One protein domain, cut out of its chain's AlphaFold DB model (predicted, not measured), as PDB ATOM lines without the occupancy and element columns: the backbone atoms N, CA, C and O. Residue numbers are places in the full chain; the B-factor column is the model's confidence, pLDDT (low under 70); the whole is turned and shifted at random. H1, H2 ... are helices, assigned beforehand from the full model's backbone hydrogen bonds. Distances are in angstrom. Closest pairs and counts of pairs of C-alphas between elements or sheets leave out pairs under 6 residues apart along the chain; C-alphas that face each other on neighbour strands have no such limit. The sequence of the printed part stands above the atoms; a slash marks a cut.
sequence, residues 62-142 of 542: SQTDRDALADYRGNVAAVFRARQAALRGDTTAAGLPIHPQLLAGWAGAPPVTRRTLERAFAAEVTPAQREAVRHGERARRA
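AT A GLANCE: This is residues 62 to 142 of the 542 residues of the protein "DDE-type integrase/transposase/recombinase" of Micromonospora carbonacea (UniProt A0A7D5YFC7). Three short helices, H1, H2 and H3, cross one another in a cluster; H4 runs along one side of it from H2, and the small helical hairpin of H5 and H6 makes one end of the long axis. At the other end lies the long link of residues 88 to 99, with a short antiparallel pairing of residues 92 to 93 with 96 to 97. The printed part has 81 residues, with six named helices, H1 to H6 in order, and no named strand; the class is all helix. It is compact, with a radius of gyration of the C-alphas of 12.7 A, yet elongated, spanning 40 by 23 by 19 A.

IN THESE COORDINATES: H1 is residues 63 to 71, 12.6 A long, beginning at C-alpha 63 (7.931, 30.372, 45.656). H2 is residues 76 to 87, 16.4 A. H3 is residues 100 to 106, H4 residues 114 to 124, 15.3 A, and H5 residues 127 to 135. H6, residues 137 to 142, ends at C-alpha 142 (22.435, 26.808, 25.367).

HOW THE PARTS SIT: H2 is the hub, touching three helices. With residues 76 to 79 alone it touches H1 at a steep tilt of 56 degrees, closest at the C-alphas of Ala 68 and Val 79, 6.0 A. With residues 83 to 87 alone it touches H3, about perpendicular at 87 degrees, closest at C-alphas 86 and 103, 5.5 A. With residues 76 to 80 alone it touches H4, closest at C-alphas 80 and 114, 6.1 A. H1 touches H3, closest at C-alphas 64 and 105, 5.6 A. H1 and H5 are close but not clearly touching, closest at C-alphas 70 and 133, 5.6 A. H5 and H6 form a hairpin, closest at C-alphas 128 and 140, 4.5 A. H2 and H5 are apart. In all six helices every O i to N i+4 pair is within hydrogen-bond range.

THE WHOLE: The C-alphas of Gly 89 and Ala 142 are the two farthest apart, 39.7 A. The printed part has no cut. The link from H2 to H3 is long. The mean pLDDT of the printed part is 90.1, and no printed residue is under 70.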
ATOM      1  N   SER A  62       5.102  33.838  43.679       91.31
ATOM      2  CA  SER A  62       5.403  33.145  44.929       91.31
ATOM      3  C   SER A  62       6.434  32.036  44.693       91.31
ATOM      4  O   SER A  62       6.647  31.595  43.558       91.31
ATOM      5  N   GLN A  63       7.064  31.546  45.765       90.12
ATOM      6  CA  GLN A  63       7.931  30.372  45.656       90.12
ATOM      7  C   GLN A  63       7.148  29.157  45.136       90.12
ATOM      8  O   GLN A  63       7.610  28.482  44.224       90.12
ATOM      9  N   THR A  64       5.903  28.994  45.586       93.88
ATOM     10  CA  THR A  64       4.972  27.965  45.112       93.88
ATOM     11  C   THR A  64       4.704  28.048  43.608       93.88
ATOM     12  O   THR A  64       4.654  27.023  42.936       93.88
ATOM     13  N   ASP A  65       4.586  29.254  43.036       92.81
ATOM     14  CA  ASP A  65       4.437  29.412  41.583       92.81
ATOM     15  C   ASP A  65       5.701  28.947  40.832       92.81
ATOM     16  O   ASP A  65       5.600  28.358  39.752       92.81
ATOM     17  N   ARG A  66       6.898  29.181  41.391       92.00
ATOM     18  CA  ARG A  66       8.172  28.723  40.804       92.00
ATOM     19  C   ARG A  66       8.337  27.209  40.909       92.00
ATOM     20  O   ARG A  66       8.753  26.594  39.928       92.00
ATOM     21  N   ASP A  67       7.966  26.623  42.041       92.06
ATOM     22  CA  ASP A  67       8.012  25.175  42.260       92.06
ATOM     23  C   ASP A  67       7.023  24.466  41.323       92.06
ATOM     24  O   ASP A  67       7.392  23.546  40.594       92.06
ATOM     25  N   ALA A  68       5.801  24.995  41.199       92.94
ATOM     26  CA  ALA A  68       4.817  24.492  40.245       92.94
ATOM     27  C   ALA A  68       5.319  24.566  38.795       92.94
ATOM     28  O   ALA A  68       5.042  23.679  37.989       92.94
ATOM     29  N   LEU A  69       6.072  25.609  38.424       92.56
ATOM     30  CA  LEU A  69       6.660  25.680  37.086       92.56
ATOM     31  C   LEU A  69       7.570  24.472  36.816       92.56
ATOM     32  O   LEU A  69       7.546  23.966  35.691       92.56
ATOM     33  N   ALA A  70       8.328  24.012  37.819       89.94
ATOM     34  CA  ALA A  70       9.167  22.820  37.734       89.94
ATOM     35  C   ALA A  70       8.332  21.540  37.583       89.94
ATOM     36  O   ALA A  70       8.531  20.800  36.614       89.94
ATOM     37  N   ASP A  71       7.341  21.340  38.456       89.94
ATOM     38  CA  ASP A  71       6.456  20.164  38.450       89.94
ATOM     39  C   ASP A  71       5.706  20.011  37.121       89.94
ATOM     40  O   ASP A  71       5.598  18.923  36.552       89.94
ATOM     41  N   TYR A  72       5.254  21.134  36.558       92.12
ATOM     42  CA  TYR A  72       4.552  21.176  35.278       92.12
ATOM     43  C   TYR A  72       5.485  21.356  34.070       92.12
ATOM     44  O   TYR A  72       5.023  21.745  32.991       92.12
ATOM     45  N   ARG A  73       6.791  21.085  34.212       89.81
ATOM     46  CA  ARG A  73       7.793  21.097  33.124       89.81
ATOM     47  C   ARG A  73       7.753  22.373  32.271       89.81
ATOM     48  O   ARG A  73       7.857  22.339  31.045       89.81
ATOM     49  N   GLY A  74       7.553  23.526  32.905       88.25
ATOM     50  CA  GLY A  74       7.554  24.832  32.248       88.25
ATOM     51  C   GLY A  74       6.256  25.173  31.507       88.25
ATOM     52  O   GLY A  74       6.241  26.116  30.700       88.25
ATOM     53  N   ASN A  75       5.178  24.418  31.746       91.94
ATOM     54  CA  ASN A  75       3.849  24.672  31.201       91.94
ATOM     55  C   ASN A  75       3.056  25.633  32.100       91.94
ATOM     56  O   ASN A  75       2.314  25.227  32.991       91.94
ATOM     57  N   VAL A  76       3.160  26.931  31.809       92.81
ATOM     58  CA  VAL A  76       2.470  27.993  32.562       92.81
ATOM     59  C   VAL A  76       0.943  27.838  32.540       92.81
ATOM     60  O   VAL A  76       0.274  28.174  33.514       92.81
ATOM     61  N   ALA A  77       0.366  27.292  31.465       92.69
ATOM     62  CA  ALA A  77      -1.075  27.060  31.400       92.69
ATOM     63  C   ALA A  77      -1.520  25.941  32.357       92.69
ATOM     64  O   ALA A  77      -2.611  26.021  32.918       92.69
ATOM     65  N   ALA A  78      -0.684  24.920  32.562       92.62
ATOM     66  CA  ALA A  78      -0.936  23.879  33.555       92.62
ATOM     67  C   ALA A  78      -0.815  24.428  34.984       92.62
ATOM     68  O   ALA A  78      -1.734  24.215  35.771       92.62
ATOM     69  N   VAL A  79       0.219  25.233  35.266       94.19
ATOM     70  CA  VAL A  79       0.363  25.953  36.547       94.19
ATOM     71  C   VAL A  79      -0.880  26.797  36.836       94.19
ATOM     72  O   VAL A  79      -1.447  26.721  37.920       94.19
ATOM     73  N   PHE A  80      -1.359  27.557  35.844       95.25
ATOM     74  CA  PHE A  80      -2.565  28.370  35.987       95.25
ATOM     75  C   PHE A  80      -3.804  27.532  36.334       95.25
ATOM     76  O   PHE A  80      -4.552  27.898  37.238       95.25
ATOM     77  N   ARG A  81      -4.022  26.405  35.639       94.25
ATOM     78  CA  ARG A  81      -5.155  25.505  35.921       94.25
ATOM     79  C   ARG A  81      -5.075  24.919  37.329       94.25
ATOM     80  O   ARG A  81      -6.081  24.939  38.028       94.25
ATOM     81  N   ALA A  82      -3.897  24.449  37.738       93.56
ATOM     82  CA  ALA A  82      -3.662  23.900  39.070       93.56
ATOM     83  C   ALA A  82      -3.904  24.943  40.165       93.56
ATOM     84  O   ALA A  82      -4.652  24.692  41.102       93.56
ATOM     85  N   ARG A  83      -3.377  26.159  39.991       93.94
ATOM     86  CA  ARG A  83      -3.589  27.268  40.926       93.94
ATOM     87  C   ARG A  83      -5.066  27.647  41.055       93.94
ATOM     88  O   ARG A  83      -5.542  27.894  42.153       93.94
ATOM     89  N   GLN A  84      -5.808  27.691  39.947       93.12
ATOM     90  CA  GLN A  84      -7.245  28.007  39.964       93.12
ATOM     91  C   GLN A  84      -8.101  26.905  40.599       93.12
ATOM     92  O   GLN A  84      -9.131  27.214  41.190       93.12
ATOM     93  N   ALA A  85      -7.700  25.642  40.452       91.75
ATOM     94  CA  ALA A  85      -8.327  24.511  41.126       91.75
ATOM     95  C   ALA A  85      -8.055  24.564  42.640       91.75
ATOM     96  O   ALA A  85      -8.994  24.572  43.430       91.75
ATOM     97  N   ALA A  86      -6.794  24.768  43.039       92.69
ATOM     98  CA  ALA A  86      -6.399  24.915  44.439       92.69
ATOM     99  C   ALA A  86      -7.167  26.040  45.159       92.69
ATOM    100  O   ALA A  86      -7.658  25.850  46.266       92.69
ATOM    101  N   LEU A  87      -7.337  27.197  44.505       92.12
ATOM    102  CA  LEU A  87      -8.094  28.329  45.057       92.12
ATOM    103  C   LEU A  87      -9.600  28.068  45.201       92.12
ATOM    104  O   LEU A  87     -10.258  28.755  45.976       92.12
ATOM    105  N   ARG A  88     -10.147  27.093  44.467       91.25
ATOM    106  CA  ARG A  88     -11.536  26.631  44.613       91.25
ATOM    107  C   ARG A  88     -11.698  25.546  45.681       91.25
ATOM    108  O   ARG A  88     -12.824  25.157  45.962       91.25
ATOM    109  N   GLY A  89     -10.598  25.084  46.279       89.06
ATOM    110  CA  GLY A  89     -10.584  23.950  47.202       89.06
ATOM    111  C   GLY A  89     -10.483  22.589  46.506       89.06
ATOM    112  O   GLY A  89     -10.547  21.563  47.178       89.06
ATOM    113  N   ASP A  90     -10.292  22.560  45.183       91.06
ATOM    114  CA  ASP A  90     -10.107  21.320  44.432       91.06
ATOM    115  C   ASP A  90      -8.683  20.779  44.649       91.06
ATOM    116  O   ASP A  90      -7.691  21.507  44.560       91.06
ATOM    117  N   THR A  91      -8.559  19.470  44.864       92.38
ATOM    118  CA  THR A  91      -7.260  18.785  45.007       92.38
ATOM    119  C   THR A  91      -6.717  18.242  43.683       92.38
ATOM    120  O   THR A  91      -5.617  17.689  43.636       92.38
ATOM    121  N   THR A  92      -7.467  18.402  42.588       91.00
ATOM    122  CA  THR A  92      -7.105  17.902  41.258       91.00
ATOM    123  C   THR A  92      -7.250  18.985  40.190       91.00
ATOM    124  O   THR A  92      -8.101  19.866  40.275       91.00
ATOM    125  N   ALA A  93      -6.424  18.918  39.145       90.56
ATOM    126  CA  ALA A  93      -6.537  19.763  37.963       90.56
ATOM    127  C   ALA A  93      -6.340  18.931  36.694       90.56
ATOM    128  O   ALA A  93      -5.339  18.234  36.547       90.56
ATOM    129  N   ALA A  94      -7.295  19.023  35.762       87.38
ATOM    130  CA  ALA A  94      -7.328  18.196  34.548       87.38
ATOM    131  C   ALA A  94      -7.231  16.680  34.840       87.38
ATOM    132  O   ALA A  94      -6.557  15.950  34.121       87.38
ATOM    133  N   GLY A  95      -7.883  16.224  35.919       86.06
ATOM    134  CA  GLY A  95      -7.912  14.815  36.329       86.06
ATOM    135  C   GLY A  95      -6.650  14.315  37.040       86.06
ATOM    136  O   GLY A  95      -6.600  13.150  37.416       86.06
ATOM    137  N   LEU A  96      -5.643  15.172  37.249       87.38
ATOM    138  CA  LEU A  96      -4.409  14.823  37.954       87.38
ATOM    139  C   LEU A  96      -4.380  15.448  39.354       87.38
ATOM    140  O   LEU A  96      -4.800  16.602  39.498       87.38
ATOM    141  N   PRO A  97      -3.869  14.739  40.377       92.06
ATOM    142  CA  PRO A  97      -3.703  15.300  41.712       92.06
ATOM    143  C   PRO A  97      -2.689  16.449  41.700       92.06
ATOM    144  O   PRO A  97      -1.650  16.383  41.040       92.06
ATOM    145  N   ILE A  98      -3.002  17.511  42.436       93.12
ATOM    146  CA  ILE A  98      -2.089  18.627  42.688       93.12
ATOM    147  C   ILE A  98      -1.246  18.265  43.908       93.12
ATOM    148  O   ILE A  98      -1.764  17.752  44.900       93.12
ATOM    149  N   HIS A  99       0.057  18.536  43.853       92.94
ATOM    150  CA  HIS A  99       0.949  18.227  44.964       92.94
ATOM    151  C   HIS A  99       0.520  18.973  46.252       92.94
ATOM    152  O   HIS A  99       0.272  20.183  46.186       92.94
ATOM    153  N   PRO A 100       0.459  18.319  47.433       92.81
ATOM    154  CA  PRO A 100      -0.048  18.937  48.665       92.81
ATOM    155  C   PRO A 100       0.680  20.219  49.085       92.81
ATOM    156  O   PRO A 100       0.057  21.148  49.591       92.81
ATOM    157  N   GLN A 101       1.989  20.310  48.825       92.31
ATOM    158  CA  GLN A 101       2.765  21.524  49.112       92.31
ATOM    159  C   GLN A 101       2.343  22.707  48.228       92.31
ATOM    160  O   GLN A 101       2.366  23.847  48.688       92.31
ATOM    161  N   LEU A 102       1.912  22.448  46.987       93.44
ATOM    162  CA  LEU A 102       1.384  23.491  46.106       93.44
ATOM    163  C   LEU A 102       0.001  23.958  46.566       93.44
ATOM    164  O   LEU A 102      -0.264  25.156  46.582       93.44
ATOM    165  N   LEU A 103      -0.857  23.023  46.997       92.94
ATOM    166  CA  LEU A 103      -2.162  23.343  47.585       92.94
ATOM    167  C   LEU A 103      -2.009  24.230  48.827       92.94
ATOM    168  O   LEU A 103      -2.638  25.281  48.910       92.94
ATOM    169  N   ALA A 104      -1.125  23.844  49.752       92.31
ATOM    170  CA  ALA A 104      -0.839  24.617  50.956       92.31
ATOM    171  C   ALA A 104      -0.233  25.993  50.632       92.31
ATOM    172  O   ALA A 104      -0.648  26.997  51.202       92.31
ATOM    173  N   GLY A 105       0.709  26.058  49.686       90.06
ATOM    174  CA  GLY A 105       1.365  27.307  49.293       90.06
ATOM    175  C   GLY A 105       0.458  28.295  48.548       90.06
ATOM    176  O   GLY A 105       0.697  29.501  48.588       90.06
ATOM    177  N   TRP A 106      -0.601  27.812  47.892       94.62
ATOM    178  CA  TRP A 106      -1.605  28.656  47.239       94.62
ATOM    179  C   TRP A 106      -2.837  28.949  48.103       94.62
ATOM    180  O   TRP A 106      -3.689  29.734  47.675       94.62
ATOM    181  N   ALA A 107      -2.946  28.373  49.302       90.44
ATOM    182  CA  ALA A 107      -4.064  28.627  50.203       90.44
ATOM    183  C   ALA A 107      -4.154  30.127  50.543       90.44
ATOM    184  O   ALA A 107      -3.197  30.736  51.014       90.44
ATOM    185  N   GLY A 108      -5.306  30.745  50.257       83.38
ATOM    186  CA  GLY A 108      -5.521  32.180  50.476       83.38
ATOM    187  C   GLY A 108      -4.768  33.111  49.514       83.38
ATOM    188  O   GLY A 108      -4.800  34.328  49.698       83.38
ATOM    189  N   ALA A 109      -4.103  32.588  48.477       87.88
ATOM    190  CA  ALA A 109      -3.417  33.424  47.499       87.88
ATOM    191  C   ALA A 109      -4.421  34.221  46.635       87.88
ATOM    192  O   ALA A 109      -5.479  33.709  46.264       87.88
ATOM    193  N   PRO A 110      -4.100  35.462  46.227       86.12
ATOM    194  CA  PRO A 110      -5.019  36.270  45.431       86.12
ATOM    195  C   PRO A 110      -5.248  35.652  44.040       86.12
ATOM    196  O   PRO A 110      -4.309  35.096  43.444       86.12
ATOM    197  N   PRO A 111      -6.461  35.756  43.466       86.50
ATOM    198  CA  PRO A 111      -6.717  35.293  42.110       86.50
ATOM    199  C   PRO A 111      -5.927  36.140  41.105       86.50
ATOM    200  O   PRO A 111      -5.878  37.366  41.185       86.50
ATOM    201  N   VAL A 112      -5.310  35.478  40.126       90.12
ATOM    202  CA  VAL A 112      -4.615  36.136  39.012       90.12
ATOM    203  C   VAL A 112      -5.173  35.648  37.693       90.12
ATOM    204  O   VAL A 112      -5.683  34.535  37.610       90.12
ATOM    205  N   THR A 113      -5.051  36.457  36.643       91.62
ATOM    206  CA  THR A 113      -5.364  36.017  35.280       91.62
ATOM    207  C   THR A 113      -4.181  35.261  34.680       91.62
ATOM    208  O   THR A 113      -3.022  35.505  35.030       91.62
ATOM    209  N   ARG A 114      -4.456  34.384  33.709       91.81
ATOM    210  CA  ARG A 114      -3.415  33.652  32.973       91.81
ATOM    211  C   ARG A 114      -2.375  34.595  32.361       91.81
ATOM    212  O   ARG A 114      -1.182  34.360  32.505       91.81
ATOM    213  N   ARG A 115      -2.822  35.696  31.747       89.81
ATOM    214  CA  ARG A 115      -1.943  36.699  31.127       89.81
ATOM    215  C   ARG A 115      -1.033  37.389  32.149       89.81
ATOM    216  O   ARG A 115       0.119  37.679  31.839       89.81
ATOM    217  N   THR A 116      -1.528  37.650  33.361       89.69
ATOM    218  CA  THR A 116      -0.715  38.218  34.448       89.69
ATOM    219  C   THR A 116       0.363  37.237  34.898       89.69
ATOM    220  O   THR A 116       1.517  37.642  35.026       89.69
ATOM    221  N   LEU A 117       0.010  35.959  35.064       91.06
ATOM    222  CA  LEU A 117       0.947  34.904  35.448       91.06
ATOM    223  C   LEU A 117       2.013  34.661  34.362       91.06
ATOM    224  O   LEU A 117       3.201  34.608  34.662       91.06
ATOM    225  N   GLU A 118       1.615  34.599  33.087       91.19
ATOM    226  CA  GLU A 118       2.536  34.488  31.944       91.19
ATOM    227  C   GLU A 118       3.513  35.668  31.880       91.19
ATOM    228  O   GLU A 118       4.710  35.470  31.665       91.19
ATOM    229  N   ARG A 119       3.028  36.894  32.116       88.56
ATOM    230  CA  ARG A 119       3.880  38.088  32.169       88.56
ATOM    231  C   ARG A 119       4.850  38.045  33.351       88.56
ATOM    232  O   ARG A 119       6.001  38.428  33.172       88.56
ATOM    233  N   ALA A 120       4.406  37.580  34.518       89.94
ATOM    234  CA  ALA A 120       5.256  37.443  35.701       89.94
ATOM    235  C   ALA A 120       6.369  36.406  35.473       89.94
ATOM    236  O   ALA A 120       7.540  36.726  35.649       89.94
ATOM    237  N   PHE A 121       6.051  35.222  34.932       91.88
ATOM    238  CA  PHE A 121       7.066  34.236  34.527       91.88
ATOM    239  C   PHE A 121       8.021  34.754  33.452       91.88
ATOM    240  O   PHE A 121       9.212  34.468  33.510       91.88
ATOM    241  N   ALA A 122       7.534  35.521  32.476       88.12
ATOM    242  CA  ALA A 122       8.399  36.109  31.459       88.12
ATOM    243  C   ALA A 122       9.352  37.178  32.025       88.12
ATOM    244  O   ALA A 122      10.453  37.325  31.495       88.12
ATOM    245  N   ALA A 123       8.932  37.905  33.066       86.00
ATOM    246  CA  ALA A 123       9.708  38.966  33.703       86.00
ATOM    247  C   ALA A 123      10.704  38.438  34.749       86.00
ATOM    248  O   ALA A 123      11.838  38.903  34.794       86.00
ATOM    249  N   GLU A 124      10.293  37.473  35.573       89.56
ATOM    250  CA  GLU A 124      11.087  36.984  36.708       89.56
ATOM    251  C   GLU A 124      11.910  35.731  36.391       89.56
ATOM    252  O   GLU A 124      12.935  35.500  37.030       89.56
ATOM    253  N   VAL A 125      11.496  34.908  35.416       89.06
ATOM    254  CA  VAL A 125      12.208  33.672  35.064       89.06
ATOM    255  C   VAL A 125      12.981  33.858  33.767       89.06
ATOM    256  O   VAL A 125      12.430  34.006  32.665       89.06
ATOM    257  N   THR A 126      14.305  33.790  33.894       90.25
ATOM    258  CA  THR A 126      15.215  33.944  32.759       90.25
ATOM    259  C   THR A 126      14.932  32.893  31.677       90.25
ATOM    260  O   THR A 126      14.465  31.785  31.972       90.25
ATOM    261  N   PRO A 127      15.241  33.184  30.399       87.75
ATOM    262  CA  PRO A 127      15.119  32.197  29.328       87.75
ATOM    263  C   PRO A 127      15.867  30.891  29.633       87.75
ATOM    264  O   PRO A 127      15.361  29.814  29.340       87.75
ATOM    265  N   ALA A 128      17.037  30.978  30.276       87.81
ATOM    266  CA  ALA A 128      17.816  29.810  30.663       87.81
ATOM    267  C   ALA A 128      17.084  28.941  31.696       87.81
ATOM    268  O   ALA A 128      16.967  27.737  31.494       87.81
ATOM    269  N   GLN A 129      16.550  29.532  32.768       89.38
ATOM    270  CA  GLN A 129      15.786  28.791  33.781       89.38
ATOM    271  C   GLN A 129      14.547  28.107  33.186       89.38
ATOM    272  O   GLN A 129      14.266  26.959  33.518       89.38
ATOM    273  N   ARG A 130      13.843  28.761  32.251       88.44
ATOM    274  CA  ARG A 130      12.697  28.148  31.555       88.44
ATOM    275  C   ARG A 130      13.091  26.918  30.738       88.44
ATOM    276  O   ARG A 130      12.412  25.898  30.809       88.44
ATOM    277  N   GLU A 131      14.189  27.001  29.992       89.81
ATOM    278  CA  GLU A 131      14.710  25.864  29.225       89.81
ATOM    279  C   GLU A 131      15.236  24.745  30.132       89.81
ATOM    280  O   GLU A 131      15.051  23.571  29.819       89.81
ATOM    281  N   ALA A 132      15.822  25.094  31.285       90.44
ATOM    282  CA  ALA A 132      16.272  24.129  32.289       90.44
ATOM    283  C   ALA A 132      15.130  23.218  32.748       90.44
ATOM    284  O   ALA A 132      15.281  22.003  32.808       90.44
ATOM    285  N   VAL A 133      13.973  23.814  33.023       90.62
ATOM    286  CA  VAL A 133      12.792  23.095  33.500       90.62
ATOM    287  C   VAL A 133      12.137  22.252  32.394       90.62
ATOM    288  O   VAL A 133      11.569  21.198  32.669       90.62
ATOM    289  N   ARG A 134      12.211  22.691  31.132       88.88
ATOM    290  CA  ARG A 134      11.595  21.985  29.993       88.88
ATOM    291  C   ARG A 134      12.435  20.829  29.466       88.88
ATOM    292  O   ARG A 134      11.903  19.780  29.117       88.88
ATOM    293  N   HIS A 135      13.739  21.056  29.357       88.25
ATOM    294  CA  HIS A 135      14.652  20.215  28.583       88.25
ATOM    295  C   HIS A 135      15.960  19.910  29.332       88.25
ATOM    296  O   HIS A 135      16.887  19.328  28.766       88.25
ATOM    297  N   GLY A 136      16.050  20.289  30.608       86.56
ATOM    298  CA  GLY A 136      17.186  20.001  31.472       86.56
ATOM    299  C   GLY A 136      18.379  20.939  31.289       86.56
ATOM    300  O   GLY A 136      18.370  21.926  30.547       86.56
ATOM    301  N   GLU A 137      19.465  20.597  31.978       85.69
ATOM    302  CA  GLU A 137      20.670  21.426  32.091       85.69
ATOM    303  C   GLU A 137      21.336  21.733  30.738       85.69
ATOM    304  O   GLU A 137      21.880  22.822  30.535       85.69
ATOM    305  N   ARG A 138      21.263  20.810  29.768       80.12
ATOM    306  CA  ARG A 138      21.827  21.021  28.425       80.12
ATOM    307  C   ARG A 138      21.154  22.192  27.704       80.12
ATOM    308  O   ARG A 138      21.847  23.010  27.100       80.12
ATOM    309  N   ALA A 139      19.830  22.299  27.795       83.62
ATOM    310  CA  ALA A 139      19.079  23.389  27.181       83.62
ATOM    311  C   ALA A 139      19.277  24.713  27.931       83.62
ATOM    312  O   ALA A 139      19.435  25.757  27.296       83.62
ATOM    313  N   ARG A 140      19.392  24.667  29.269       87.38
ATOM    314  CA  ARG A 140      19.777  25.837  30.078       87.38
ATOM    315  C   ARG A 140      21.084  26.445  29.582       87.38
ATOM    316  O   ARG A 140      21.144  27.640  29.307       87.38
ATOM    317  N   ARG A 141      22.121  25.614  29.431       80.06
ATOM    318  CA  ARG A 141      23.459  26.040  28.988       80.06
ATOM    319  C   ARG A 141      23.450  26.679  27.603       80.06
ATOM    320  O   ARG A 141      24.179  27.641  27.390       80.06
ATOM    321  N   ALA A 142      22.591  26.214  26.696       79.62
ATOM    322  CA  ALA A 142      22.435  26.808  25.367       79.62
ATOM    323  C   ALA A 142      21.887  28.252  25.393       79.62
ATOM    324  O   ALA A 142      22.010  28.968  24.401       79.62
TER     325      ALA A 142